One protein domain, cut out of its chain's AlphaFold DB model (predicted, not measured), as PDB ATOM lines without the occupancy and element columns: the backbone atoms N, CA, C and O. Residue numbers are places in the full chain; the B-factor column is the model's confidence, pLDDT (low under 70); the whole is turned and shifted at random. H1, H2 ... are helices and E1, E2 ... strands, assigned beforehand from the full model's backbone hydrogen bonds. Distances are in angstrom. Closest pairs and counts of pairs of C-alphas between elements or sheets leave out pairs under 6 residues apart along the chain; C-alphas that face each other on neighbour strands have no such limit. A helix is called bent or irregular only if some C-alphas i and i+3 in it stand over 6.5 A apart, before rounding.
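What this domain is: This is residues 36 to 236 of the 419 residues of an uncharacterized protein of Pseudomonadales bacterium (UniProt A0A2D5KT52). A strongly twisted sheet of six strands makes the core, folded back on itself so that E3 and E4 face E9, E6 and E5 across the hinge strand E2. The helical hairpin of H2 and H3 packs at its E5 end, H1 covers part of E3 and E4, and a small sheet of E1, E7 and E8 meets it where E7 passes E4. The 201 printed residues include five named helices and nine named strands, in the order E1 E2 H1 E3 E4 H2 H3 E5 E6 H4 E7 E8 H5 E9, a mixed class. The large sheet runs E3 E4 E2 E9 E6 E5, the small one E1 E7 E8, both antiparallel. The whole is compact, with a radius of gyration of the C-alphas of 16.5 A and spans of 51 by 39 by 34 A.

How they stand to each other: In the folded sheet, E3, residues 77 to 84, and E4, residues 90 to 100, form a hairpin, with N 82 and O 92 3.0 A apart. E4 bends by 89 degrees at residue 97, and its N 99 is 2.8 A from O 54 of E2, residues 53 to 57. N 55 is 2.9 A from O 228 of E9, residues 226 to 230. E6, residues 156 to 161, has N 159 2.9 A from O 227, and N 160 2.8 A from O 146 of E5, residues 145 to 147. H1, residues 63 to 71, is on this sheet at a height of 9.4 A over it; E2, H1 and E3 form a split strand-helix-strand unit, two strands of one sheet joined through a helix, with E4 between them in the sheet, and its crossover is right-handed. H2, residues 107 to 120, and H3, residues 126 to 141, touch at Val 109 and Ala 140, C-alphas 4.4 A apart, at a shallow tilt of 10 degrees, opposite ways; each only grazes the sheet. In the small sheet, E7, residues 174 to 182, has N 179 2.9 A from O 38 of E1, residues 36 to 38, and N 180 2.8 A from O 188 of E8, residues 188 to 194. The closest C-alphas of E4 and E7, Leu 99 and Tyr 175, are 4.4 A apart. H4, residues 165 to 172, and H5, residues 200 to 208, are close but not clearly touching, with the C-alphas of Ile 166 and Tyr 200 6.0 A apart. H4 only grazes the small sheet, and H5 the large one. Every O i to N i+4 pair is within hydrogen-bond range in H1, H3 and H5, against 7 of 10 in H2 and 3 of 4 in H4.

Where its parts are: E1 begins at C-alpha 36, (80.644, -43.659, -12.607), and E9 ends at C-alpha 230, (91.032, -47.206, 8.418). First to last C-alpha, E4 measures 24.3 A, E7 22.8 A, H3 22.1 A, E3 22.0 A and H2 20.9 A. H2 is irregular, but only just: C-alphas 114 and 117 are 6.9 A apart.

The domain as a whole: The C-alphas of Ser 123 and Phe 214, the two farthest apart, are 53.0 A apart. The printed part has no cut. The links E1 to E2 and H5 to E9 are long. The mean pLDDT of the printed part is 81.4, with 45 residues under 70, among them residues 59 to 73 and 210 to 221.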
ATOM      1  N   ILE A  36      82.009 -43.561 -13.117       77.38
ATOM      2  CA  ILE A  36      80.644 -43.659 -12.607       77.38
ATOM      3  C   ILE A  36      80.536 -42.768 -11.374       77.38
ATOM      4  O   ILE A  36      81.176 -43.015 -10.356       77.38
ATOM      5  N   ARG A  37      79.699 -41.729 -11.438       84.94
ATOM      6  CA  ARG A  37      79.398 -40.915 -10.257       84.94
ATOM      7  C   ARG A  37      78.514 -41.704  -9.290       84.94
ATOM      8  O   ARG A  37      77.445 -42.168  -9.685       84.94
ATOM      9  N   ARG A  38      78.948 -41.830  -8.036       83.38
ATOM     10  CA  ARG A  38      78.243 -42.524  -6.953       83.38
ATOM     11  C   ARG A  38      78.086 -41.607  -5.751       83.38
ATOM     12  O   ARG A  38      79.076 -41.148  -5.193       83.38
ATOM     13  N   THR A  39      76.853 -41.430  -5.295       84.75
ATOM     14  CA  THR A  39      76.552 -40.799  -4.001       84.75
ATOM     15  C   THR A  39      76.346 -41.816  -2.874       84.75
ATOM     16  O   THR A  39      76.089 -41.426  -1.741       84.75
ATOM     17  N   PHE A  40      76.440 -43.113  -3.177       82.31
ATOM     18  CA  PHE A  40      76.260 -44.240  -2.261       82.31
ATOM     19  C   PHE A  40      76.834 -45.532  -2.875       82.31
ATOM     20  O   PHE A  40      77.176 -45.561  -4.063       82.31
ATOM     21  N   GLY A  41      76.848 -46.624  -2.108       75.69
ATOM     22  CA  GLY A  41      77.032 -47.986  -2.625       75.69
ATOM     23  C   GLY A  41      78.394 -48.616  -2.323       75.69
ATOM     24  O   GLY A  41      79.244 -48.049  -1.634       75.69
ATOM     25  N   CYS A  42      78.619 -49.810  -2.872       76.12
ATOM     26  CA  CYS A  42      79.942 -50.433  -2.884       76.12
ATOM     27  C   CYS A  42      80.892 -49.664  -3.809       76.12
ATOM     28  O   CYS A  42      80.551 -49.372  -4.959       76.12
ATOM     29  N   LEU A  43      82.089 -49.372  -3.304       76.44
ATOM     30  CA  LEU A  43      83.197 -48.827  -4.084       76.44
ATOM     31  C   LEU A  43      83.903 -49.989  -4.796       76.44
ATOM     32  O   LEU A  43      84.228 -50.985  -4.152       76.44
ATOM     33  N   GLN A  44      84.080 -49.905  -6.120       63.94
ATOM     34  CA  GLN A  44      84.502 -51.062  -6.929       63.94
ATOM     35  C   GLN A  44      86.015 -51.125  -7.182       63.94
ATOM     36  O   GLN A  44      86.484 -52.082  -7.788       63.94
ATOM     37  N   VAL A  45      86.786 -50.131  -6.733       67.12
ATOM     38  CA  VAL A  45      88.246 -50.055  -6.920       67.12
ATOM     39  C   VAL A  45      88.952 -49.468  -5.692       67.12
ATOM     40  O   VAL A  45      88.318 -49.247  -4.661       67.12
ATOM     41  N   SER A  46      90.268 -49.222  -5.785       73.88
ATOM     42  CA  SER A  46      91.070 -48.754  -4.648       73.88
ATOM     43  C   SER A  46      90.510 -47.485  -4.003       73.88
ATOM     44  O   SER A  46      90.253 -46.471  -4.660       73.88
ATOM     45  N   THR A  47      90.403 -47.545  -2.680       80.56
ATOM     46  CA  THR A  47      89.895 -46.488  -1.811       80.56
ATOM     47  C   THR A  47      90.999 -45.593  -1.248       80.56
ATOM     48  O   THR A  47      90.698 -44.741  -0.417       80.56
ATOM     49  N   ASP A  48      92.252 -45.730  -1.708       82.00
ATOM     50  CA  ASP A  48      93.428 -44.978  -1.222       82.00
ATOM     51  C   ASP A  48      93.176 -43.466  -1.091       82.00
ATOM     52  O   ASP A  48      93.556 -42.843  -0.104       82.00
ATOM     53  N   ALA A  49      92.478 -42.860  -2.056       83.44
ATOM     54  CA  ALA A  49      92.181 -41.427  -2.051       83.44
ATOM     55  C   ALA A  49      91.126 -40.998  -1.006       83.44
ATOM     56  O   ALA A  49      90.859 -39.800  -0.868       83.44
ATOM     57  N   LEU A  50      90.521 -41.942  -0.283       88.81
ATOM     58  CA  LEU A  50      89.642 -41.722   0.870       88.81
ATOM     59  C   LEU A  50      90.349 -42.029   2.201       88.81
ATOM     60  O   LEU A  50      89.837 -41.640   3.247       88.81
ATOM     61  N   LEU A  51      91.513 -42.684   2.165       92.00
ATOM     62  CA  LEU A  51      92.294 -43.076   3.337       92.00
ATOM     63  C   LEU A  51      93.403 -42.045   3.660       92.00
ATOM     64  O   LEU A  51      93.828 -41.289   2.781       92.00
ATOM     65  N   PRO A  52      93.904 -42.006   4.909       95.56
ATOM     66  CA  PRO A  52      93.271 -42.566   6.104       95.56
ATOM     67  C   PRO A  52      91.943 -41.860   6.437       95.56
ATOM     68  O   PRO A  52      91.752 -40.676   6.138       95.56
ATOM     69  N   CYS A  53      91.028 -42.579   7.087       96.44
ATOM     70  CA  CYS A  53      89.733 -42.062   7.522       96.44
ATOM     71  C   CYS A  53      89.282 -42.638   8.866       96.44
ATOM     72  O   CYS A  53      89.673 -43.736   9.264       96.44
ATOM     73  N   ILE A  54      88.361 -41.922   9.508       96.88
ATOM     74  CA  ILE A  54      87.421 -42.530  10.453       96.88
ATOM     75  C   ILE A  54      86.234 -43.046   9.636       96.88
ATOM     76  O   ILE A  54      85.742 -42.348   8.748       96.88
ATOM     77  N   TYR A  55      85.776 -44.257   9.923       95.00
ATOM     78  CA  TYR A  55      84.633 -44.878   9.256       95.00
ATOM     79  C   TYR A  55      83.581 -45.230  10.309       95.00
ATOM     80  O   TYR A  55      83.846 -46.037  11.195       95.00
ATOM     81  N   LEU A  56      82.412 -44.586  10.263       93.38
ATOM     82  CA  LEU A  56      81.298 -44.870  11.177       93.38
ATOM     83  C   LEU A  56      80.332 -45.821  10.471       93.38
ATOM     84  O   LEU A  56      79.565 -45.371   9.618       93.38
ATOM     85  N   ALA A  57      80.393 -47.116  10.785       88.12
ATOM     86  CA  ALA A  57      79.732 -48.166  10.006       88.12
ATOM     87  C   ALA A  57      79.034 -49.214  10.877       88.12
ATOM     88  O   ALA A  57      79.348 -49.351  12.062       88.12
ATOM     89  N   ASP A  58      78.105 -49.978  10.297       80.62
ATOM     90  CA  ASP A  58      77.600 -51.175  10.970       80.62
ATOM     91  C   ASP A  58      78.721 -52.214  11.157       80.62
ATOM     92  O   ASP A  58      79.649 -52.320  10.356       80.62
ATOM     93  N   TYR A  59      78.693 -52.942  12.279       66.88
ATOM     94  CA  TYR A  59      79.784 -53.864  12.625       66.88
ATOM     95  C   TYR A  59      79.835 -55.088  11.694       66.88
ATOM     96  O   TYR A  59      80.925 -55.565  11.366       66.88
ATOM     97  N   GLY A  60      78.657 -55.522  11.231       59.09
ATOM     98  CA  GLY A  60      78.430 -56.538  10.209       59.09
ATOM     99  C   GLY A  60      77.309 -56.112   9.250       59.09
ATOM    100  O   GLY A  60      76.328 -55.472   9.645       59.09
ATOM    101  N   LEU A  61      77.468 -56.453   7.972       58.19
ATOM    102  CA  LEU A  61      76.634 -55.971   6.871       58.19
ATOM    103  C   LEU A  61      75.476 -56.944   6.591       58.19
ATOM    104  O   LEU A  61      75.586 -57.798   5.715       58.19
ATOM    105  N   SER A  62      74.351 -56.808   7.306       52.16
ATOM    106  CA  SER A  62      73.159 -57.618   6.982       52.16
ATOM    107  C   SER A  62      72.546 -57.244   5.629       52.16
ATOM    108  O   SER A  62      72.655 -56.097   5.176       52.16
ATOM    109  N   GLY A  63      71.832 -58.186   5.005       52.28
ATOM    110  CA  GLY A  63      71.200 -58.008   3.691       52.28
ATOM    111  C   GLY A  63      70.350 -56.735   3.551       52.28
ATOM    112  O   GLY A  63      70.303 -56.153   2.466       52.28
ATOM    113  N   ARG A  64      69.750 -56.218   4.636       55.12
ATOM    114  CA  ARG A  64      69.093 -54.898   4.626       55.12
ATOM    115  C   ARG A  64      70.069 -53.753   4.348       55.12
ATOM    116  O   ARG A  64      69.767 -52.938   3.484       55.12
ATOM    117  N   SER A  65      71.213 -53.680   5.031       58.69
ATOM    118  CA  SER A  65      72.207 -52.623   4.775       58.69
ATOM    119  C   SER A  65      72.692 -52.675   3.331       58.69
ATOM    120  O   SER A  65      72.846 -51.630   2.707       58.69
ATOM    121  N   PHE A  66      72.853 -53.875   2.764       61.22
ATOM    122  CA  PHE A  66      73.194 -54.022   1.350       61.22
ATOM    123  C   PHE A  66      72.079 -53.501   0.431       61.22
ATOM    124  O   PHE A  66      72.356 -52.744  -0.496       61.22
ATOM    125  N   ARG A  67      70.812 -53.846   0.707       58.97
ATOM    126  CA  ARG A  67      69.637 -53.389  -0.060       58.97
ATOM    127  C   ARG A  67      69.433 -51.868   0.035       58.97
ATOM    128  O   ARG A  67      69.244 -51.229  -1.001       58.97
ATOM    129  N   ASP A  68      69.542 -51.268   1.220       61.16
ATOM    130  CA  ASP A  68      69.417 -49.815   1.442       61.16
ATOM    131  C   ASP A  68      70.588 -49.047   0.776       61.16
ATOM    132  O   ASP A  68      70.382 -48.000   0.155       61.16
ATOM    133  N   CYS A  69      71.806 -49.606   0.823       60.16
ATOM    134  CA  CYS A  69      73.010 -49.065   0.180       60.16
ATOM    135  C   CYS A  69      72.982 -49.208  -1.356       60.16
ATOM    136  O   CYS A  69      73.415 -48.304  -2.064       60.16
ATOM    137  N   ALA A  70      72.429 -50.297  -1.900       56.97
ATOM    138  CA  ALA A  70      72.314 -50.516  -3.347       56.97
ATOM    139  C   ALA A  70      71.150 -49.741  -3.997       56.97
ATOM    140  O   ALA A  70      71.230 -49.380  -5.170       56.97
ATOM    141  N   SER A  71      70.072 -49.479  -3.248       59.12
ATOM    142  CA  SER A  71      68.890 -48.742  -3.727       59.12
ATOM    143  C   SER A  71      69.014 -47.217  -3.622       59.12
ATOM    144  O   SER A  71      68.207 -46.501  -4.214       59.12
ATOM    145  N   GLY A  72      70.034 -46.709  -2.922       60.12
ATOM    146  CA  GLY A  72      70.369 -45.283  -2.904       60.12
ATOM    147  C   GLY A  72      69.497 -44.412  -2.003       60.12
ATOM    148  O   GLY A  72      69.413 -43.204  -2.216       60.12
ATOM    149  N   VAL A  73      68.849 -45.007  -0.995       64.88
ATOM    150  CA  VAL A  73      67.912 -44.313  -0.089       64.88
ATOM    151  C   VAL A  73      68.597 -43.218   0.744       64.88
ATOM    152  O   VAL A  73      67.947 -42.249   1.139       64.88
ATOM    153  N   ARG A  74      69.907 -43.338   0.998       74.38
ATOM    154  CA  ARG A  74      70.712 -42.364   1.756       74.38
ATOM    155  C   ARG A  74      72.037 -42.099   1.040       74.38
ATOM    156  O   ARG A  74      72.856 -43.004   0.901       74.38
ATOM    157  N   ALA A  75      72.254 -40.858   0.608       80.31
ATOM    158  CA  ALA A  75      73.559 -40.421   0.116       80.31
ATOM    159  C   ALA A  75      74.592 -40.388   1.259       80.31
ATOM    160  O   ALA A  75      74.237 -40.192   2.420       80.31
ATOM    161  N   GLY A  76      75.865 -40.590   0.925       86.50
ATOM    162  CA  GLY A  76      76.977 -40.673   1.874       86.50
ATOM    163  C   GLY A  76      77.194 -42.044   2.520       86.50
ATOM    164  O   GLY A  76      78.212 -42.231   3.183       86.50
ATOM    165  N   LEU A  77      76.296 -43.015   2.306       87.50
ATOM    166  CA  LEU A  77      76.512 -44.401   2.725       87.50
ATOM    167  C   LEU A  77      77.319 -45.166   1.678       87.50
ATOM    168  O   LEU A  77      76.819 -45.480   0.597       87.50
ATOM    169  N   PHE A  78      78.556 -45.498   2.030       86.56
ATOM    170  CA  PHE A  78      79.455 -46.295   1.203       86.56
ATOM    171  C   PHE A  78      79.836 -47.583   1.925       86.56
ATOM    172  O   PHE A  78      79.847 -47.624   3.154       86.56
ATOM    173  N   ALA A  79      80.146 -48.631   1.159       82.94
ATOM    174  CA  ALA A  79      80.660 -49.878   1.710       82.94
ATOM    175  C   ALA A  79      82.190 -49.962   1.582       82.94
ATOM    176  O   ALA A  79      82.727 -49.811   0.483       82.94
ATOM    177  N   LEU A  80      82.860 -50.268   2.696       83.06
ATOM    178  CA  LEU A  80      84.252 -50.728   2.771       83.06
ATOM    179  C   LEU A  80      84.296 -52.096   3.449       83.06
ATOM    180  O   LEU A  80      83.521 -52.356   4.372       83.06
ATOM    181  N   GLY A  81      85.237 -52.942   3.037       77.62
ATOM    182  CA  GLY A  81      85.497 -54.225   3.679       77.62
ATOM    183  C   GLY A  81      86.927 -54.335   4.179       77.62
ATOM    184  O   GLY A  81      87.851 -53.871   3.513       77.62
ATOM    185  N   ALA A  82      87.103 -54.949   5.346       77.19
ATOM    186  CA  ALA A  82      88.417 -55.316   5.870       77.19
ATOM    187  C   ALA A  82      88.830 -56.683   5.306       77.19
ATOM    188  O   ALA A  82      87.996 -57.591   5.246       77.19
ATOM    189  N   LEU A  83      90.093 -56.854   4.917       72.12
ATOM    190  CA  LEU A  83      90.617 -58.172   4.552       72.12
ATOM    191  C   LEU A  83      90.747 -59.038   5.812       72.12
ATOM    192  O   LEU A  83      91.455 -58.682   6.755       72.12
ATOM    193  N   THR A  84      90.081 -60.190   5.823       65.75
ATOM    194  CA  THR A  84      90.187 -61.176   6.905       65.75
ATOM    195  C   THR A  84      91.254 -62.209   6.570       65.75
ATOM    196  O   THR A  84      91.198 -62.835   5.514       65.75
ATOM    197  N   GLY A  85      92.220 -62.403   7.471       49.03
ATOM    198  CA  GLY A  85      93.205 -63.485   7.384       49.03
ATOM    199  C   GLY A  85      92.688 -64.812   7.953       49.03
ATOM    200  O   GLY A  85      91.701 -64.838   8.685       49.03
ATOM    201  N   GLY A  86      93.387 -65.906   7.639       47.50
ATOM    202  CA  GLY A  86      93.059 -67.273   8.064       47.50
ATOM    203  C   GLY A  86      93.055 -68.252   6.887       47.50
ATOM    204  O   GLY A  86      93.434 -67.885   5.775       47.50
ATOM    205  N   ASP A  87      92.589 -69.482   7.119       33.88
ATOM    206  CA  ASP A  87      92.531 -70.546   6.097       33.88
ATOM    207  C   ASP A  87      91.531 -70.258   4.956       33.88
ATOM    208  O   ASP A  87      91.554 -70.916   3.914       33.88
ATOM    209  N   ARG A  88      90.674 -69.243   5.125       40.53
ATOM    210  CA  ARG A  88      89.864 -68.630   4.064       40.53
ATOM    211  C   ARG A  88      90.073 -67.107   4.073       40.53
ATOM    212  O   ARG A  88      89.444 -66.430   4.887       40.53
ATOM    213  N   PRO A  89      90.942 -66.547   3.211       55.62
ATOM    214  CA  PRO A  89      91.049 -65.101   3.067       55.62
ATOM    215  C   PRO A  89      89.761 -64.534   2.454       55.62
ATOM    216  O   PRO A  89      89.256 -65.070   1.468       55.62
ATOM    217  N   GLY A  90      89.235 -63.453   3.032       62.66
ATOM    218  CA  GLY A  90      87.918 -62.907   2.689       62.66
ATOM    219  C   GLY A  90      87.811 -61.398   2.914       62.66
ATOM    220  O   GLY A  90      88.795 -60.738   3.255       62.66
ATOM    221  N   VAL A  91      86.615 -60.841   2.698       68.56
ATOM    222  CA  VAL A  91      86.345 -59.396   2.804       68.56
ATOM    223  C   VAL A  91      85.158 -59.150   3.737       68.56
ATOM    224  O   VAL A  91      84.001 -59.187   3.316       68.56
ATOM    225  N   ALA A  92      85.450 -58.862   5.009       70.69
ATOM    226  CA  ALA A  92      84.458 -58.486   6.016       70.69
ATOM    227  C   ALA A  92      83.915 -57.081   5.716       70.69
ATOM    228  O   ALA A  92      84.447 -56.063   6.176       70.69
ATOM    229  N   SER A  93      82.881 -57.053   4.881       73.44
ATOM    230  CA  SER A  93      82.213 -55.855   4.374       73.44
ATOM    231  C   SER A  93      81.355 -55.185   5.452       73.44
ATOM    232  O   SER A  93      80.796 -55.864   6.310       73.44
ATOM    233  N   ARG A  94      81.250 -53.851   5.402       80.06
ATOM    234  CA  ARG A  94      80.451 -52.986   6.298       80.06
ATOM    235  C   ARG A  94      79.881 -51.808   5.509       80.06
ATOM    236  O   ARG A  94      80.456 -51.471   4.476       80.06
ATOM    237  N   VAL A  95      78.827 -51.144   5.985       82.81
ATOM    238  CA  VAL A  95      78.236 -49.935   5.363       82.81
ATOM    239  C   VAL A  95      78.218 -48.770   6.352       82.81
ATOM    240  O   VAL A  95      77.769 -48.917   7.488       82.81
ATOM    241  N   GLY A  96      78.667 -47.588   5.920       89.88
ATOM    242  CA  GLY A  96      78.781 -46.438   6.813       89.88
ATOM    243  C   GLY A  96      79.185 -45.113   6.171       89.88
ATOM    244  O   GLY A  96      79.250 -44.974   4.949       89.88
ATOM    245  N   LEU A  97      79.474 -44.138   7.036       93.62
ATOM    246  CA  LEU A  97      79.976 -42.809   6.687       93.62
ATOM    247  C   LEU A  97      81.507 -42.782   6.696       93.62
ATOM    248  O   LEU A  97      82.128 -43.071   7.721       93.62
ATOM    249  N   LEU A  98      82.111 -42.355   5.587       94.88
ATOM    250  CA  LEU A  98      83.560 -42.154   5.468       94.88
ATOM    251  C   LEU A  98      83.945 -40.712   5.805       94.88
ATOM    252  O   LEU A  98      83.445 -39.781   5.176       94.88
ATOM    253  N   LEU A  99      84.855 -40.527   6.765       97.25
ATOM    254  CA  LEU A  99      85.374 -39.234   7.228       97.25
ATOM    255  C   LEU A  99      86.910 -39.171   7.011       97.25
ATOM    256  O   LEU A  99      87.672 -39.455   7.943       97.25
ATOM    257  N   PRO A 100      87.406 -38.838   5.798       96.62
ATOM    258  CA  PRO A 100      88.843 -38.795   5.503       96.62
ATOM    259  C   PRO A 100      89.577 -37.720   6.311       96.62
ATOM    260  O   PRO A 100      89.118 -36.575   6.378       96.62
ATOM    261  N   LEU A 101      90.754 -38.043   6.864       96.56
ATOM    262  CA  LEU A 101      91.496 -37.138   7.761       96.56
ATOM    263  C   LEU A 101      91.858 -35.799   7.098       96.56
ATOM    264  O   LEU A 101      91.826 -34.757   7.748       96.56
ATOM    265  N   LYS A 102      92.083 -35.798   5.779       94.69
ATOM    266  CA  LYS A 102      92.310 -34.592   4.957       94.69
ATOM    267  C   LYS A 102      91.148 -33.576   4.926       94.69
ATOM    268  O   LYS A 102      91.341 -32.484   4.402       94.69
ATOM    269  N   TYR A 103      89.972 -33.897   5.479       94.88
ATOM    270  CA  TYR A 103      88.873 -32.939   5.708       94.88
ATOM    271  C   TYR A 103      88.543 -32.733   7.194       94.88
ATOM    272  O   TYR A 103      87.479 -32.192   7.522       94.88
ATOM    273  N   CYS A 104      89.455 -33.130   8.085       96.88
ATOM    274  CA  CYS A 104      89.492 -32.630   9.449       96.88
ATOM    275  C   CYS A 104      90.005 -31.180   9.442       96.88
ATOM    276  O   CYS A 104      91.097 -30.885   8.961       96.88
ATOM    277  N   ARG A 105      89.188 -30.271   9.974       96.00
ATOM    278  CA  ARG A 105      89.439 -28.831  10.130       96.00
ATOM    279  C   ARG A 105      90.290 -28.503  11.361       96.00
ATOM    280  O   ARG A 105      90.726 -27.364  11.497       96.00
ATOM    281  N   ASP A 106      90.489 -29.472  12.254       96.88
ATOM    282  CA  ASP A 106      91.366 -29.344  13.416       96.88
ATOM    283  C   ASP A 106      92.715 -29.999  13.110       96.88
ATOM    284  O   ASP A 106      92.827 -31.219  12.972       96.88
ATOM    285  N   GLU A 107      93.739 -29.162  12.986       96.44
ATOM    286  CA  GLU A 107      95.085 -29.568  12.591       96.44
ATOM    287  C   GLU A 107      95.781 -30.443  13.647       96.44
ATOM    288  O   GLU A 107      96.551 -31.329  13.284       96.44
ATOM    289  N   ALA A 108      95.493 -30.252  14.940       96.00
ATOM    290  CA  ALA A 108      96.106 -31.047  16.003       96.00
ATOM    291  C   ALA A 108      95.509 -32.461  16.045       96.00
ATOM    292  O   ALA A 108      96.245 -33.446  16.125       96.00
ATOM    293  N   VAL A 109      94.181 -32.558  15.904       96.56
ATOM    294  CA  VAL A 109      93.464 -33.836  15.762       96.56
ATOM    295  C   VAL A 109      93.913 -34.561  14.492       96.56
ATOM    296  O   VAL A 109      94.211 -35.754  14.530       96.56
ATOM    297  N   ARG A 110      94.026 -33.838  13.368       97.50
ATOM    298  CA  ARG A 110      94.482 -34.389  12.084       97.50
ATOM    299  C   ARG A 110      95.891 -34.982  12.186       97.50
ATOM    300  O   ARG A 110      96.077 -36.136  11.811       97.50
ATOM    301  N   GLN A 111      96.853 -34.243  12.743       97.31
ATOM    302  CA  GLN A 111      98.238 -34.708  12.899       97.31
ATOM    303  C   GLN A 111      98.367 -35.923  13.831       97.31
ATOM    304  O   GLN A 111      99.133 -36.837  13.528       97.31
ATOM    305  N   ALA A 112      97.612 -35.969  14.937       96.94
ATOM    306  CA  ALA A 112      97.618 -37.117  15.848       96.94
ATOM    307  C   ALA A 112      97.112 -38.398  15.157       96.94
ATOM    308  O   ALA A 112      97.733 -39.455  15.257       96.94
ATOM    309  N   LEU A 113      96.024 -38.290  14.391       97.00
ATOM    310  CA  LEU A 113      95.445 -39.415  13.655       97.00
ATOM    311  C   LEU A 113      96.302 -39.837  12.446       97.00
ATOM    312  O   LEU A 113      96.421 -41.029  12.167       97.00
ATOM    313  N   GLU A 114      96.961 -38.900  11.760       96.94
ATOM    314  CA  GLU A 114      97.894 -39.197  10.658       96.94
ATOM    315  C   GLU A 114      99.185 -39.906  11.118       96.94
ATOM    316  O   GLU A 114      99.861 -40.529  10.300       96.94
ATOM    317  N   ALA A 115      99.506 -39.888  12.417       96.69
ATOM    318  CA  ALA A 115     100.627 -40.641  12.987       96.69
ATOM    319  C   ALA A 115     100.307 -42.125  13.273       96.69
ATOM    320  O   ALA A 115     101.225 -42.948  13.346       96.69
ATOM    321  N   ILE A 116      99.026 -42.501  13.401       95.94
ATOM    322  CA  ILE A 116      98.598 -43.867  13.768       95.94
ATOM    323  C   ILE A 116      99.145 -44.957  12.824       95.94
ATOM    324  O   ILE A 116      99.650 -45.959  13.339       95.94
ATOM    325  N   PRO A 117      99.156 -44.798  11.482       94.50
ATOM    326  CA  PRO A 117      99.681 -45.825  10.577       94.50
ATOM    327  C   PRO A 117     101.164 -46.152  10.817       94.50
ATOM    328  O   PRO A 117     101.596 -47.278  10.577       94.50
ATOM    329  N   ALA A 118     101.954 -45.199  11.326       93.44
ATOM    330  CA  ALA A 118     103.353 -45.434  11.683       93.44
ATOM    331  C   ALA A 118     103.498 -46.222  13.000       93.44
ATOM    332  O   ALA A 118     104.399 -47.052  13.116       93.44
ATOM    333  N   ALA A 119     102.598 -46.013  13.969       92.06
ATOM    334  CA  ALA A 119     102.544 -46.803  15.200       92.06
ATOM    335  C   ALA A 119     102.090 -48.251  14.925       92.06
ATOM    336  O   ALA A 119     102.743 -49.196  15.372       92.06
ATOM    337  N   VAL A 120     101.040 -48.423  14.114       89.50
ATOM    338  CA  VAL A 120     100.521 -49.719  13.633       89.50
ATOM    339  C   VAL A 120     101.608 -50.551  12.945       89.50
ATOM    340  O   VAL A 120     101.812 -51.714  13.300       89.50
ATOM    341  N   ARG A 121     102.330 -49.947  11.988       88.44
ATOM    342  CA  ARG A 121     103.380 -50.596  11.179       88.44
ATOM    343  C   ARG A 121     104.736 -50.719  11.889       88.44
ATOM    344  O   ARG A 121     105.698 -51.185  11.279       88.44
ATOM    345  N   SER A 122     104.855 -50.273  13.140       87.94
ATOM    346  CA  SER A 122     106.115 -50.364  13.885       87.94
ATOM    347  C   SER A 122     106.480 -51.819  14.205       87.94
ATOM    348  O   SER A 122     105.616 -52.671  14.389       87.94
ATOM    349  N   SER A 123     107.777 -52.116  14.328       83.56
ATOM    350  CA  SER A 123     108.271 -53.447  14.724       83.56
ATOM    351  C   SER A 123     108.215 -53.690  16.243       83.56
ATOM    352  O   SER A 123     109.037 -54.436  16.774       83.56
ATOM    353  N   ALA A 124     107.323 -52.993  16.950       83.38
ATOM    354  CA  ALA A 124     107.160 -53.068  18.398       83.38
ATOM    355  C   ALA A 124     106.222 -54.221  18.799       83.38
ATOM    356  O   ALA A 124     105.436 -54.723  17.988       83.38
ATOM    357  N   GLY A 125     106.276 -54.636  20.066       84.56
ATOM    358  CA  GLY A 125     105.374 -55.654  20.602       84.56
ATOM    359  C   GLY A 125     103.907 -55.221  20.515       84.56
ATOM    360  O   GLY A 125     103.596 -54.034  20.584       84.56
ATOM    361  N   LEU A 126     102.979 -56.176  20.395       80.88
ATOM    362  CA  LEU A 126     101.539 -55.895  20.278       80.88
ATOM    363  C   LEU A 126     101.025 -54.928  21.363       80.88
ATOM    364  O   LEU A 126     100.351 -53.948  21.051       80.88
ATOM    365  N   SER A 127     101.399 -55.159  22.622       82.81
ATOM    366  CA  SER A 127     101.024 -54.294  23.747       82.81
ATOM    367  C   SER A 127     101.588 -52.875  23.616       82.81
ATOM    368  O   SER A 127     100.906 -51.910  23.948       82.81
ATOM    369  N   GLU A 128     102.809 -52.732  23.094       85.81
ATOM    370  CA  GLU A 128     103.451 -51.434  22.851       85.81
ATOM    371  C   GLU A 128     102.742 -50.687  21.711       85.81
ATOM    372  O   GLU A 128     102.474 -49.492  21.835       85.81
ATOM    373  N   ARG A 129     102.348 -51.401  20.645       88.31
ATOM    374  CA  ARG A 129     101.538 -50.853  19.543       88.31
ATOM    375  C   ARG A 129     100.151 -50.415  20.016       88.31
ATOM    376  O   ARG A 129      99.750 -49.299  19.697       88.31
ATOM    377  N   ARG A 130      99.447 -51.220  20.830       88.38
ATOM    378  CA  ARG A 130      98.161 -50.824  21.448       88.38
ATOM    379  C   ARG A 130      98.312 -49.561  22.302       88.38
ATOM    380  O   ARG A 130      97.518 -48.639  22.146       88.38
ATOM    381  N   VAL A 131      99.347 -49.469  23.143       90.25
ATOM    382  CA  VAL A 131      99.608 -48.266  23.958       90.25
ATOM    383  C   VAL A 131      99.910 -47.040  23.086       90.25
ATOM    384  O   VAL A 131      99.332 -45.982  23.320       90.25
ATOM    385  N   ALA A 132     100.762 -47.168  22.065       93.69
ATOM    386  CA  ALA A 132     101.108 -46.057  21.176       93.69
ATOM    387  C   ALA A 132      99.905 -45.561  20.353       93.69
ATOM    388  O   ALA A 132      99.698 -44.355  20.226       93.69
ATOM    389  N   VAL A 133      99.080 -46.473  19.828       94.25
ATOM    390  CA  VAL A 133      97.860 -46.111  19.092       94.25
ATOM    391  C   VAL A 133      96.821 -45.485  20.028       94.25
ATOM    392  O   VAL A 133      96.258 -44.451  19.672       94.25
ATOM    393  N   GLN A 134      96.617 -46.016  21.240       94.62
ATOM    394  CA  GLN A 134      95.698 -45.398  22.204       94.62
ATOM    395  C   GLN A 134      96.152 -43.989  22.607       94.62
ATOM    396  O   GLN A 134      95.325 -43.089  22.638       94.62
ATOM    397  N   GLN A 135      97.451 -43.751  22.816       96.38
ATOM    398  CA  GLN A 135      97.968 -42.405  23.114       96.38
ATOM    399  C   GLN A 135      97.674 -41.390  21.995       96.38
ATOM    400  O   GLN A 135      97.397 -40.227  22.281       96.38
ATOM    401  N   LEU A 136      97.689 -41.821  20.729       97.56
ATOM    402  CA  LEU A 136      97.321 -40.973  19.591       97.56
ATOM    403  C   LEU A 136      95.802 -40.740  19.502       97.56
ATOM    404  O   LEU A 136      95.381 -39.634  19.168       97.56
ATOM    405  N   LEU A 137      94.978 -41.732  19.861       96.06
ATOM    406  CA  LEU A 137      93.525 -41.559  20.007       96.06
ATOM    407  C   LEU A 137      93.166 -40.634  21.182       96.06
ATOM    408  O   LEU A 137      92.296 -39.776  21.044       96.06
ATOM    409  N   ASP A 138      93.877 -40.738  22.304       96.06
ATOM    410  CA  ASP A 138      93.728 -39.861  23.467       96.06
ATOM    411  C   ASP A 138      94.167 -38.427  23.142       96.06
ATOM    412  O   ASP A 138      93.513 -37.473  23.561       96.06
ATOM    413  N   GLN A 139      95.223 -38.249  22.343       96.00
ATOM    414  CA  GLN A 139      95.635 -36.938  21.834       96.00
ATOM    415  C   GLN A 139      94.608 -36.347  20.849       96.00
ATOM    416  O   GLN A 139      94.392 -35.134  20.851       96.00
ATOM    417  N   ALA A 140      93.981 -37.179  20.014       95.38
ATOM    418  CA  ALA A 140      93.006 -36.754  19.011       95.38
ATOM    419  C   ALA A 140      91.608 -36.464  19.587       95.38
ATOM    420  O   ALA A 140      90.927 -35.565  19.101       95.38
ATOM    421  N   PHE A 141      91.172 -37.226  20.594       94.75
ATOM    422  CA  PHE A 141      89.790 -37.210  21.087       94.75
ATOM    423  C   PHE A 141      89.652 -37.142  22.616       94.75
ATOM    424  O   PHE A 141      88.537 -37.185  23.124       94.75
ATOM    425  N   GLY A 142      90.737 -37.026  23.386       92.12
ATOM    426  CA  GLY A 142      90.667 -36.889  24.848       92.12
ATOM    427  C   GLY A 142      90.100 -38.116  25.573       92.12
ATOM    428  O   GLY A 142      89.492 -37.968  26.631       92.12
ATOM    429  N   GLY A 143      90.248 -39.308  24.986       90.81
ATOM    430  CA  GLY A 143      89.664 -40.559  25.481       90.81
ATOM    431  C   GLY A 143      88.233 -40.834  24.999       90.81
ATOM    432  O   GLY A 143      87.647 -41.840  25.397       90.81
ATOM    433  N   ASP A 144      87.657 -39.993  24.123       92.25
ATOM    434  CA  ASP A 144      86.336 -40.271  23.533       92.25
ATOM    435  C   ASP A 144      86.338 -41.417  22.490       92.25
ATOM    436  O   ASP A 144      85.275 -41.849  22.030       92.25
ATOM    437  N   LEU A 145      87.524 -41.919  22.125       91.56
ATOM    438  CA  LEU A 145      87.714 -43.077  21.255       91.56
ATOM    439  C   LEU A 145      88.739 -44.036  21.872       91.56
ATOM    440  O   LEU A 145      89.880 -43.647  22.123       91.56
ATOM    441  N   LEU A 146      88.336 -45.283  22.113       88.12
ATOM    442  CA  LEU A 146      89.190 -46.307  22.726       88.12
ATOM    443  C   LEU A 146      89.401 -47.477  21.765       88.12
ATOM    444  O   LEU A 146      88.459 -47.891  21.094       88.12
ATOM    445  N   LEU A 147      90.596 -48.063  21.727       84.50
ATOM    446  CA  LEU A 147      90.819 -49.354  21.074       84.50
ATOM    447  C   LEU A 147      89.899 -50.418  21.678       84.50
ATOM    448  O   LEU A 147      89.838 -50.564  22.898       84.50
ATOM    449  N   LEU A 148      89.225 -51.198  20.830       78.50
ATOM    450  CA  LEU A 148      88.452 -52.347  21.297       78.50
ATOM    451  C   LEU A 148      89.408 -53.402  21.887       78.50
ATOM    452  O   LEU A 148      90.512 -53.599  21.370       78.50
ATOM    453  N   ASP A 149      89.043 -54.038  22.998       63.88
ATOM    454  CA  ASP A 149      89.863 -55.094  23.606       63.88
ATOM    455  C   ASP A 149      89.788 -56.402  22.810       63.88
ATOM    456  O   ASP A 149      88.850 -56.630  22.055       63.88
ATOM    457  N   GLY A 150      90.838 -57.223  22.890       59.41
ATOM    458  CA  GLY A 150      90.999 -58.428  22.062       59.41
ATOM    459  C   GLY A 150      91.388 -58.178  20.594       59.41
ATOM    460  O   GLY A 150      91.931 -59.077  19.962       59.41
ATOM    461  N   HIS A 151      91.189 -56.968  20.061       61.56
ATOM    462  CA  HIS A 151      91.545 -56.627  18.679       61.56
ATOM    463  C   HIS A 151      92.997 -56.140  18.531       61.56
ATOM    464  O   HIS A 151      93.436 -55.203  19.207       61.56
ATOM    465  N   ASP A 152      93.735 -56.720  17.587       68.00
ATOM    466  CA  ASP A 152      95.028 -56.192  17.151       68.00
ATOM    467  C   ASP A 152      94.829 -54.878  16.368       68.00
ATOM    468  O   ASP A 152      94.000 -54.838  15.458       68.00
ATOM    469  N   PRO A 153      95.581 -53.798  16.670       70.19
ATOM    470  CA  PRO A 153      95.590 -52.596  15.847       70.19
ATOM    471  C   PRO A 153      96.408 -52.864  14.575       70.19
ATOM    472  O   PRO A 153      97.637 -52.732  14.551       70.19
ATOM    473  N   ASP A 154      95.703 -53.289  13.533       82.12
ATOM    474  CA  ASP A 154      96.174 -53.386  12.155       82.12
ATOM    475  C   ASP A 154      95.887 -52.063  11.407       82.12
ATOM    476  O   ASP A 154      95.902 -50.986  12.002       82.12
ATOM    477  N   GLU A 155      95.648 -52.105  10.094       87.75
ATOM    478  CA  GLU A 155      95.293 -50.915   9.318       87.75
ATOM    479  C   GLU A 155      93.771 -50.667   9.210       87.75
ATOM    480  O   GLU A 155      93.391 -49.646   8.635       87.75
ATOM    481  N   PHE A 156      92.915 -51.546   9.758       88.62
ATOM    482  CA  PHE A 156      91.445 -51.447   9.764       88.62
ATOM    483  C   PHE A 156      90.878 -52.011  11.086       88.62
ATOM    484  O   PHE A 156      90.194 -53.039  11.115       88.62
ATOM    485  N   PHE A 157      91.103 -51.299  12.194       84.31
ATOM    486  CA  PHE A 157      90.683 -51.738  13.529       84.31
ATOM    487  C   PHE A 157      89.408 -51.046  14.034       84.31
ATOM    488  O   PHE A 157      89.120 -49.885  13.725       84.31
ATOM    489  N   ALA A 158      88.650 -51.774  14.857       86.00
ATOM    490  CA  ALA A 158      87.467 -51.276  15.553       86.00
ATOM    491  C   ALA A 158      87.835 -50.481  16.818       86.00
ATOM    492  O   ALA A 158      88.817 -50.775  17.505       86.00
ATOM    493  N   THR A 159      87.003 -49.499  17.159       87.44
ATOM    494  CA  THR A 159      87.139 -48.696  18.380       87.44
ATOM    495  C   THR A 159      85.802 -48.552  19.104       87.44
ATOM    496  O   THR A 159      84.741 -48.510  18.483       87.44
ATOM    497  N   GLN A 160      85.838 -48.473  20.433       84.25
ATOM    498  CA  GLN A 160      84.666 -48.200  21.255       84.25
ATOM    499  C   GLN A 160      84.370 -46.693  21.266       84.25
ATOM    500  O   GLN A 160      85.209 -45.880  21.661       84.25
ATOM    501  N   LEU A 161      83.145 -46.336  20.875       86.62
ATOM    502  CA  LEU A 161      82.615 -44.975  20.945       86.62
ATOM    503  C   LEU A 161      82.348 -44.562  22.400       86.62
ATOM    504  O   LEU A 161      81.711 -45.297  23.157       86.62
ATOM    505  N   ARG A 162      82.741 -43.339  22.772       85.75
ATOM    506  CA  ARG A 162      82.264 -42.655  23.986       85.75
ATOM    507  C   ARG A 162      81.445 -41.398  23.627       85.75
ATOM    508  O   ARG A 162      81.508 -40.921  22.491       85.75
ATOM    509  N   PRO A 163      80.614 -40.870  24.552       79.44
ATOM    510  CA  PRO A 163      79.563 -39.907  24.201       79.44
ATOM    511  C   PRO A 163      80.018 -38.568  23.603       79.44
ATOM    512  O   PRO A 163      79.220 -37.932  22.912       79.44
ATOM    513  N   GLY A 164      81.245 -38.108  23.863       87.12
ATOM    514  CA  GLY A 164      81.741 -36.831  23.348       87.12
ATOM    515  C   GLY A 164      82.324 -36.908  21.933       87.12
ATOM    516  O   GLY A 164      82.440 -35.862  21.290       87.12
ATOM    517  N   LEU A 165      82.580 -38.112  21.393       93.38
ATOM    518  CA  LEU A 165      83.107 -38.311  20.036       93.38
ATOM    519  C   LEU A 165      82.274 -37.570  18.985       93.38
ATOM    520  O   LEU A 165      82.811 -36.811  18.184       93.38
ATOM    521  N   ILE A 166      80.952 -37.757  18.998       94.06
ATOM    522  CA  ILE A 166      80.059 -37.181  17.984       94.06
ATOM    523  C   ILE A 166      80.083 -35.634  18.012       94.06
ATOM    524  O   ILE A 166      80.336 -35.032  16.966       94.06
ATOM    525  N   PRO A 167      79.968 -34.961  19.178       91.75
ATOM    526  CA  PRO A 167      80.258 -33.529  19.312       91.75
ATOM    527  C   PRO A 167      81.664 -33.069  18.887       91.75
ATOM    528  O   PRO A 167      81.833 -31.881  18.604       91.75
ATOM    529  N   GLN A 168      82.683 -33.935  18.877       92.88
ATOM    530  CA  GLN A 168      84.016 -33.607  18.349       92.88
ATOM    531  C   GLN A 168      84.063 -33.742  16.818       92.88
ATOM    532  O   GLN A 168      84.482 -32.803  16.136       92.88
ATOM    533  N   LEU A 169      83.531 -34.837  16.262       95.88
ATOM    534  CA  LEU A 169      83.414 -35.041  14.815       95.88
ATOM    535  C   LEU A 169      82.596 -33.924  14.148       95.88
ATOM    536  O   LEU A 169      83.019 -33.398  13.121       95.88
ATOM    537  N   ALA A 170      81.501 -33.469  14.764       94.50
ATOM    538  CA  ALA A 170      80.683 -32.378  14.228       94.50
ATOM    539  C   ALA A 170      81.423 -31.029  14.122       94.50
ATOM    540  O   ALA A 170      81.214 -30.261  13.181       94.50
ATOM    541  N   LYS A 171      82.339 -30.735  15.055       92.81
ATOM    542  CA  LYS A 171      83.174 -29.522  14.989       92.81
ATOM    543  C   LYS A 171      84.181 -29.623  13.851       92.81
ATOM    544  O   LYS A 171      84.284 -28.705  13.031       92.81
ATOM    545  N   SER A 172      84.896 -30.742  13.782       94.25
ATOM    546  CA  SER A 172      86.145 -30.818  13.025       94.25
ATOM    547  C   SER A 172      86.019 -31.527  11.677       94.25
ATOM    548  O   SER A 172      86.704 -31.134  10.744       94.25
ATOM    549  N   PHE A 173      85.139 -32.512  11.504       97.25
ATOM    550  CA  PHE A 173      85.151 -33.389  10.328       97.25
ATOM    551  C   PHE A 173      84.134 -33.042   9.234       97.25
ATOM    552  O   PHE A 173      83.158 -32.301   9.413       97.25
ATOM    553  N   SER A 174      84.398 -33.612   8.062       96.75
ATOM    554  CA  SER A 174      83.511 -33.654   6.901       96.75
ATOM    555  C   SER A 174      83.433 -35.108   6.428       96.75
ATOM    556  O   SER A 174      84.421 -35.833   6.557       96.75
ATOM    557  N   TYR A 175      82.287 -35.534   5.901       95.69
ATOM    558  CA  TYR A 175      82.054 -36.898   5.425       95.69
ATOM    559  C   TYR A 175      81.863 -36.931   3.902       95.69
ATOM    560  O   TYR A 175      81.458 -35.935   3.301       95.69
ATOM    561  N   VAL A 176      82.191 -38.057   3.270       94.44
ATOM    562  CA  VAL A 176      82.029 -38.263   1.822       94.44
ATOM    563  C   VAL A 176      80.549 -38.379   1.472       94.44
ATOM    564  O   VAL A 176      79.845 -39.191   2.063       94.44
ATOM    565  N   VAL A 177      80.098 -37.615   0.472       92.62
ATOM    566  CA  VAL A 177      78.729 -37.704  -0.080       92.62
ATOM    567  C   VAL A 177      78.690 -38.118  -1.548       92.62
ATOM    568  O   VAL A 177      77.627 -38.469  -2.051       92.62
ATOM    569  N   ASP A 178      79.821 -38.044  -2.256       90.56
ATOM    570  CA  ASP A 178      79.871 -38.162  -3.714       90.56
ATOM    571  C   ASP A 178      81.291 -38.497  -4.196       90.56
ATOM    572  O   ASP A 178      82.259 -37.821  -3.828       90.56
ATOM    573  N   VAL A 179      81.420 -39.514  -5.045       89.38
ATOM    574  CA  VAL A 179      82.686 -39.964  -5.640       89.38
ATOM    575  C   VAL A 179      82.526 -40.272  -7.129       89.38
ATOM    576  O   VAL A 179      81.433 -40.562  -7.612       89.38
ATOM    577  N   LEU A 180      83.635 -40.249  -7.860       85.38
ATOM    578  CA  LEU A 180      83.777 -40.803  -9.200       85.38
ATOM    579  C   LEU A 180      84.517 -42.143  -9.088       85.38
ATOM    580  O   LEU A 180      85.715 -42.189  -8.819       85.38
ATOM    581  N   ASP A 181      83.784 -43.231  -9.282       76.31
ATOM    582  CA  ASP A 181      84.284 -44.604  -9.278       76.31
ATOM    583  C   ASP A 181      84.689 -44.995 -10.709       76.31
ATOM    584  O   ASP A 181      83.848 -45.083 -11.608       76.31
ATOM    585  N   ASP A 182      85.988 -45.164 -10.953       69.94
ATOM    586  CA  ASP A 182      86.534 -45.592 -12.243       69.94
ATOM    587  C   ASP A 182      86.792 -47.097 -12.196       69.94
ATOM    588  O   ASP A 182      87.652 -47.533 -11.440       69.94
ATOM    589  N   GLN A 183      86.102 -47.890 -13.021       59.03
ATOM    590  CA  GLN A 183      86.199 -49.359 -13.005       59.03
ATOM    591  C   GLN A 183      87.617 -49.920 -13.246       59.03
ATOM    592  O   GLN A 183      87.836 -51.101 -12.996       59.03
ATOM    593  N   ASN A 184      88.568 -49.103 -13.719       57.56
ATOM    594  CA  ASN A 184      89.977 -49.473 -13.895       57.56
ATOM    595  C   ASN A 184      90.955 -48.551 -13.128       57.56
ATOM    596  O   ASN A 184      92.157 -48.587 -13.394       57.56
ATOM    597  N   GLY A 185      90.463 -47.681 -12.239       63.94
ATOM    598  CA  GLY A 185      91.249 -46.625 -11.591       63.94
ATOM    599  C   GLY A 185      91.296 -46.721 -10.063       63.94
ATOM    600  O   GLY A 185      91.263 -47.801  -9.482       63.94
ATOM    601  N   ALA A 186      91.384 -45.562  -9.413       72.31
ATOM    602  CA  ALA A 186      91.135 -45.392  -7.982       72.31
ATOM    603  C   ALA A 186      89.900 -44.498  -7.800       72.31
ATOM    604  O   ALA A 186      89.575 -43.708  -8.690       72.31
ATOM    605  N   VAL A 187      89.222 -44.602  -6.656       80.69
ATOM    606  CA  VAL A 187      88.037 -43.786  -6.358       80.69
ATOM    607  C   VAL A 187      88.438 -42.314  -6.242       80.69
ATOM    608  O   VAL A 187      89.167 -41.930  -5.332       80.69
ATOM    609  N   GLU A 188      87.939 -41.456  -7.127       85.31
ATOM    610  CA  GLU A 188      88.159 -40.011  -7.047       85.31
ATOM    611  C   GLU A 188      87.074 -39.356  -6.187       85.31
ATOM    612  O   GLU A 188      85.889 -39.386  -6.508       85.31
ATOM    613  N   LEU A 189      87.467 -38.723  -5.084       86.38
ATOM    614  CA  LEU A 189      86.530 -38.007  -4.220       86.38
ATOM    615  C   LEU A 189      85.994 -36.743  -4.907       86.38
ATOM    616  O   LEU A 189      86.773 -35.850  -5.239       86.38
ATOM    617  N   HIS A 190      84.672 -36.653  -5.076       88.31
ATOM    618  CA  HIS A 190      84.022 -35.561  -5.803       88.31
ATOM    619  C   HIS A 190      83.419 -34.500  -4.868       88.31
ATOM    620  O   HIS A 190      83.617 -33.309  -5.104       88.31
ATOM    621  N   ALA A 191      82.738 -34.899  -3.785       92.19
ATOM    622  CA  ALA A 191      82.250 -33.961  -2.773       92.19
ATOM    623  C   ALA A 191      82.198 -34.544  -1.349       92.19
ATOM    624  O   ALA A 191      82.030 -35.748  -1.130       92.19
ATOM    625  N   VAL A 192      82.308 -33.634  -0.381       95.00
ATOM    626  CA  VAL A 192      82.155 -33.872   1.059       95.00
ATOM    627  C   VAL A 192      81.196 -32.846   1.655       95.00
ATOM    628  O   VAL A 192      81.138 -31.708   1.184       95.00
ATOM    629  N   GLU A 193      80.503 -33.216   2.725       95.38
ATOM    630  CA  GLU A 193      79.680 -32.306   3.531       95.38
ATOM    631  C   GLU A 193      80.194 -32.228   4.977       95.38
ATOM    632  O   GLU A 193      80.804 -33.184   5.464       95.38
ATOM    633  N   PRO A 194      79.977 -31.117   5.708       96.12
ATOM    634  CA  PRO A 194      80.273 -31.057   7.137       96.12
ATOM    635  C   PRO A 194      79.504 -32.138   7.902       96.12
ATOM    636  O   PRO A 194      78.320 -32.352   7.656       96.12
ATOM    637  N   PHE A 195      80.155 -32.795   8.862       95.06
ATOM    638  CA  PHE A 195      79.491 -33.778   9.714       95.06
ATOM    639  C   PHE A 195      78.437 -33.076  10.598       95.06
ATOM    640  O   PHE A 195      78.789 -32.314  11.496       95.06
ATOM    641  N   GLY A 196      77.147 -33.260  10.298       90.69
ATOM    642  CA  GLY A 196      76.081 -32.390  10.824       90.69
ATOM    643  C   GLY A 196      75.487 -32.793  12.179       90.69
ATOM    644  O   GLY A 196      74.973 -31.934  12.899       90.69
ATOM    645  N   TRP A 197      75.547 -34.082  12.521       93.25
ATOM    646  CA  TRP A 197      74.838 -34.670  13.660       93.25
ATOM    647  C   TRP A 197      75.435 -34.238  15.005       93.25
ATOM    648  O   TRP A 197      76.639 -34.344  15.236       93.25
ATOM    649  N   ARG A 198      74.585 -33.778  15.926       87.81
ATOM    650  CA  ARG A 198      74.973 -33.214  17.231       87.81
ATOM    651  C   ARG A 198      75.065 -34.271  18.327       87.81
ATOM    652  O   ARG A 198      75.654 -34.016  19.376       87.81
ATOM    653  N   SER A 199      74.462 -35.437  18.108       88.44
ATOM    654  CA  SER A 199      74.452 -36.561  19.045       88.44
ATOM    655  C   SER A 199      74.478 -37.903  18.318       88.44
ATOM    656  O   SER A 199      74.067 -38.003  17.162       88.44
ATOM    657  N   TYR A 200      74.933 -38.954  19.006       87.69
ATOM    658  CA  TYR A 200      74.912 -40.316  18.463       87.69
ATOM    659  C   TYR A 200      73.485 -40.792  18.142       87.69
ATOM    660  O   TYR A 200      73.282 -41.440  17.124       87.69
ATOM    661  N   GLY A 201      72.485 -40.401  18.942       83.69
ATOM    662  CA  GLY A 201      71.079 -40.723  18.673       83.69
ATOM    663  C   GLY A 201      70.576 -40.131  17.353       83.69
ATOM    664  O   GLY A 201      69.995 -40.850  16.558       83.69
ATOM    665  N   GLU A 202      70.880 -38.861  17.078       86.25
ATOM    666  CA  GLU A 202      70.525 -38.172  15.820       86.25
ATOM    667  C   GLU A 202      71.199 -38.818  14.592       86.25
ATOM    668  O   GLU A 202      70.610 -38.903  13.515       86.25
ATOM    669  N   LEU A 203      72.434 -39.308  14.756       88.56
ATOM    670  CA  LEU A 203      73.157 -40.056  13.725       88.56
ATOM    671  C   LEU A 203      72.530 -41.436  13.468       88.56
ATOM    672  O   LEU A 203      72.320 -41.807  12.314       88.56
ATOM    673  N   VAL A 204      72.226 -42.190  14.527       85.12
ATOM    674  CA  VAL A 204      71.611 -43.527  14.445       85.12
ATOM    675  C   VAL A 204      70.175 -43.443  13.912       85.12
ATOM    676  O   VAL A 204      69.783 -44.282  13.099       85.12
ATOM    677  N   GLU A 205      69.425 -42.401  14.284       81.81
ATOM    678  CA  GLU A 205      68.104 -42.079  13.737       81.81
ATOM    679  C   GLU A 205      68.174 -41.830  12.229       81.81
ATOM    680  O   GLU A 205      67.402 -42.414  11.476       81.81
ATOM    681  N   TRP A 206      69.135 -41.026  11.762       84.88
ATOM    682  CA  TRP A 206      69.349 -40.808  10.330       84.88
ATOM    683  C   TRP A 206      69.781 -42.092   9.597       84.88
ATOM    684  O   TRP A 206      69.247 -42.398   8.526       84.88
ATOM    685  N   PHE A 207      70.717 -42.853  10.177       83.25
ATOM    686  CA  PHE A 207      71.307 -44.050   9.566       83.25
ATOM    687  C   PHE A 207      70.288 -45.176   9.363       83.25
ATOM    688  O   PHE A 207      70.263 -45.794   8.299       83.25
ATOM    689  N   ASN A 208      69.421 -45.414  10.352       77.56
ATOM    690  CA  ASN A 208      68.372 -46.434  10.286       77.56
ATOM    691  C   ASN A 208      67.087 -45.903   9.633       77.56
ATOM    692  O   ASN A 208      66.452 -46.600   8.834       77.56
ATOM    693  N   GLY A 209      66.740 -44.649   9.933       73.50
ATOM    694  CA  GLY A 209      65.580 -43.924   9.428       73.50
ATOM    695  C   GLY A 209      64.230 -44.559   9.756       73.50
ATOM    696  O   GLY A 209      64.063 -45.322  10.709       73.50
ATOM    697  N   VAL A 210      63.254 -44.214   8.921       62.41
ATOM    698  CA  VAL A 210      61.926 -44.832   8.877       62.41
ATOM    699  C   VAL A 210      62.042 -46.207   8.206       62.41
ATOM    700  O   VAL A 210      62.738 -46.337   7.195       62.41
ATOM    701  N   ASP A 211      61.371 -47.230   8.735       56.31
ATOM    702  CA  ASP A 211      61.280 -48.530   8.067       56.31
ATOM    703  C   ASP A 211      60.426 -48.402   6.785       56.31
ATOM    704  O   ASP A 211      59.295 -47.908   6.852       56.31
ATOM    705  N   PRO A 212      60.940 -48.817   5.610       51.97
ATOM    706  CA  PRO A 212      60.276 -48.582   4.328       51.97
ATOM    707  C   PRO A 212      59.015 -49.430   4.110       51.97
ATOM    708  O   PRO A 212      58.256 -49.132   3.189       51.97
ATOM    709  N   VAL A 213      58.775 -50.464   4.926       51.44
ATOM    710  CA  VAL A 213      57.580 -51.319   4.836       51.44
ATOM    711  C   VAL A 213      56.474 -50.812   5.760       51.44
ATOM    712  O   VAL A 213      55.305 -50.808   5.373       51.44
ATOM    713  N   PHE A 214      56.829 -50.335   6.957       53.03
ATOM    714  CA  PHE A 214      55.855 -49.852   7.945       53.03
ATOM    715  C   PHE A 214      55.584 -48.344   7.911       53.03
ATOM    716  O   PHE A 214      54.557 -47.899   8.421       53.03
ATOM    717  N   GLY A 215      56.483 -47.536   7.338       57.50
ATOM    718  CA  GLY A 215      56.366 -46.074   7.365       57.50
ATOM    719  C   GLY A 215      56.549 -45.462   8.761       57.50
ATOM    720  O   GLY A 215      56.210 -44.299   8.974       57.50
ATOM    721  N   THR A 216      57.087 -46.231   9.711       57.56
ATOM    722  CA  THR A 216      57.319 -45.841  11.109       57.56
ATOM    723  C   THR A 216      58.781 -46.031  11.510       57.56
ATOM    724  O   THR A 216      59.547 -46.744  10.865       57.56
ATOM    725  N   VAL A 217      59.188 -45.371  12.592       62.06
ATOM    726  CA  VAL A 217      60.484 -45.594  13.241       62.06
ATOM    727  C   VAL A 217      60.298 -46.664  14.318       62.06
ATOM    728  O   VAL A 217      59.477 -46.477  15.214       62.06
ATOM    729  N   ASN A 218      61.067 -47.756  14.260       59.53
ATOM    730  CA  ASN A 218      61.159 -48.743  15.341       59.53
ATOM    731  C   ASN A 218      62.598 -48.742  15.912       59.53
ATOM    732  O   ASN A 218      63.492 -49.320  15.285       59.53
ATOM    733  N   PRO A 219      62.842 -48.099  17.075       59.31
ATOM    734  CA  PRO A 219      64.176 -48.007  17.673       59.31
ATOM    735  C   PRO A 219      64.775 -49.339  18.144       59.31
ATOM    736  O   PRO A 219      65.994 -49.449  18.207       59.31
ATOM    737  N   ALA A 220      63.966 -50.369  18.423       55.91
ATOM    738  CA  ALA A 220      64.481 -51.691  18.806       55.91
ATOM    739  C   ALA A 220      65.203 -52.404  17.642       55.91
ATOM    740  O   ALA A 220      66.006 -53.309  17.849       55.91
ATOM    741  N   ARG A 221      64.954 -51.957  16.400       59.16
ATOM    742  CA  ARG A 221      65.626 -52.423  15.174       59.16
ATOM    743  C   ARG A 221      66.772 -51.516  14.717       59.16
ATOM    744  O   ARG A 221      67.278 -51.685  13.608       59.16
ATOM    745  N   TRP A 222      67.163 -50.518  15.511       73.38
ATOM    746  CA  TRP A 222      68.237 -49.602  15.128       73.38
ATOM    747  C   TRP A 222      69.613 -50.246  15.297       73.38
ATOM    748  O   TRP A 222      70.054 -50.533  16.410       73.38
ATOM    749  N   LYS A 223      70.328 -50.399  14.180       72.75
ATOM    750  CA  LYS A 223      71.746 -50.756  14.154       72.75
ATOM    751  C   LYS A 223      72.586 -49.632  14.758       72.75
ATOM    752  O   LYS A 223      72.440 -48.469  14.372       72.75
ATOM    753  N   SER A 224      73.498 -50.000  15.649       78.38
ATOM    754  CA  SER A 224      74.598 -49.153  16.102       78.38
ATOM    755  C   SER A 224      75.648 -48.958  15.006       78.38
ATOM    756  O   SER A 224      75.851 -49.831  14.161       78.38
ATOM    757  N   LEU A 225      76.347 -47.825  15.068       85.75
ATOM    758  CA  LEU A 225      77.515 -47.528  14.244       85.75
ATOM    759  C   LEU A 225      78.779 -47.636  15.095       85.75
ATOM    760  O   LEU A 225      79.011 -46.811  15.982       85.75
ATOM    761  N   THR A 226      79.615 -48.623  14.792       87.06
ATOM    762  CA  THR A 226      80.955 -48.748  15.365       87.06
ATOM    763  C   THR A 226      81.905 -47.818  14.606       87.06
ATOM    764  O   THR A 226      81.941 -47.858  13.373       87.06
ATOM    765  N   PRO A 227      82.696 -46.975  15.295       92.50
ATOM    766  CA  PRO A 227      83.799 -46.272  14.662       92.50
ATOM    767  C   PRO A 227      84.974 -47.221  14.404       92.50
ATOM    768  O   PRO A 227      85.459 -47.910  15.305       92.50
ATOM    769  N   PHE A 228      85.478 -47.197  13.179       92.38
ATOM    770  CA  PHE A 228      86.723 -47.837  12.773       92.38
ATOM    771  C   PHE A 228      87.747 -46.766  12.397       92.38
ATOM    772  O   PHE A 228      87.389 -45.726  11.831       92.38
ATOM    773  N   PHE A 229      89.022 -47.038  12.657       94.44
ATOM    774  CA  PHE A 229      90.117 -46.305  12.030       94.44
ATOM    775  C   PHE A 229      90.620 -47.123  10.844       94.44
ATOM    776  O   PHE A 229      90.997 -48.281  11.012       94.44
ATOM    777  N   VAL A 230      90.621 -46.525   9.650       93.75
ATOM    778  CA  VAL A 230      91.032 -47.206   8.418       93.75
ATOM    779  C   VAL A 230      92.156 -46.419   7.761       93.75
ATOM    780  O   VAL A 230      92.013 -45.238   7.447       93.75
ATOM    781  N   SER A 231      93.293 -47.076   7.554       92.94
ATOM    782  CA  SER A 231      94.476 -46.535   6.869       92.94
ATOM    783  C   SER A 231      95.087 -47.495   5.840       92.94
ATOM    784  O   SER A 231      96.068 -47.147   5.184       92.94
ATOM    785  N   GLY A 232      94.479 -48.671   5.677       88.25
ATOM    786  CA  GLY A 232      94.874 -49.735   4.763       88.25
ATOM    787  C   GLY A 232      94.033 -50.988   5.025       88.25
ATOM    788  O   GLY A 232      92.884 -50.868   5.447       88.25
ATOM    789  N   ASN A 233      94.590 -52.173   4.770       82.88
ATOM    790  CA  ASN A 233      93.930 -53.487   4.904       82.88
ATOM    791  C   ASN A 233      92.496 -53.600   4.302       82.88
ATOM    792  O   ASN A 233      91.679 -54.412   4.740       82.88
ATOM    793  N   THR A 234      92.168 -52.789   3.289       84.00
ATOM    794  CA  THR A 234      90.854 -52.780   2.621       84.00
ATOM    795  C   THR A 234      90.769 -53.792   1.478       84.00
ATOM    796  O   THR A 234      91.657 -53.842   0.625       84.00
ATOM    797  N   GLY A 235      89.673 -54.550   1.415       73.00
ATOM    798  CA  GLY A 235      89.378 -55.514   0.352       73.00
ATOM    799  C   GLY A 235      88.364 -55.004  -0.678       73.00
ATOM    800  O   GLY A 235      87.493 -54.193  -0.366       73.00
ATOM    801  N   HIS A 236      88.458 -55.511  -1.910       70.25
ATOM    802  CA  HIS A 236      87.473 -55.267  -2.967       70.25
ATOM    803  C   HIS A 236      86.160 -56.006  -2.668       70.25
ATOM    804  O   HIS A 236      86.165 -57.227  -2.519       70.25
TER     805      HIS A 236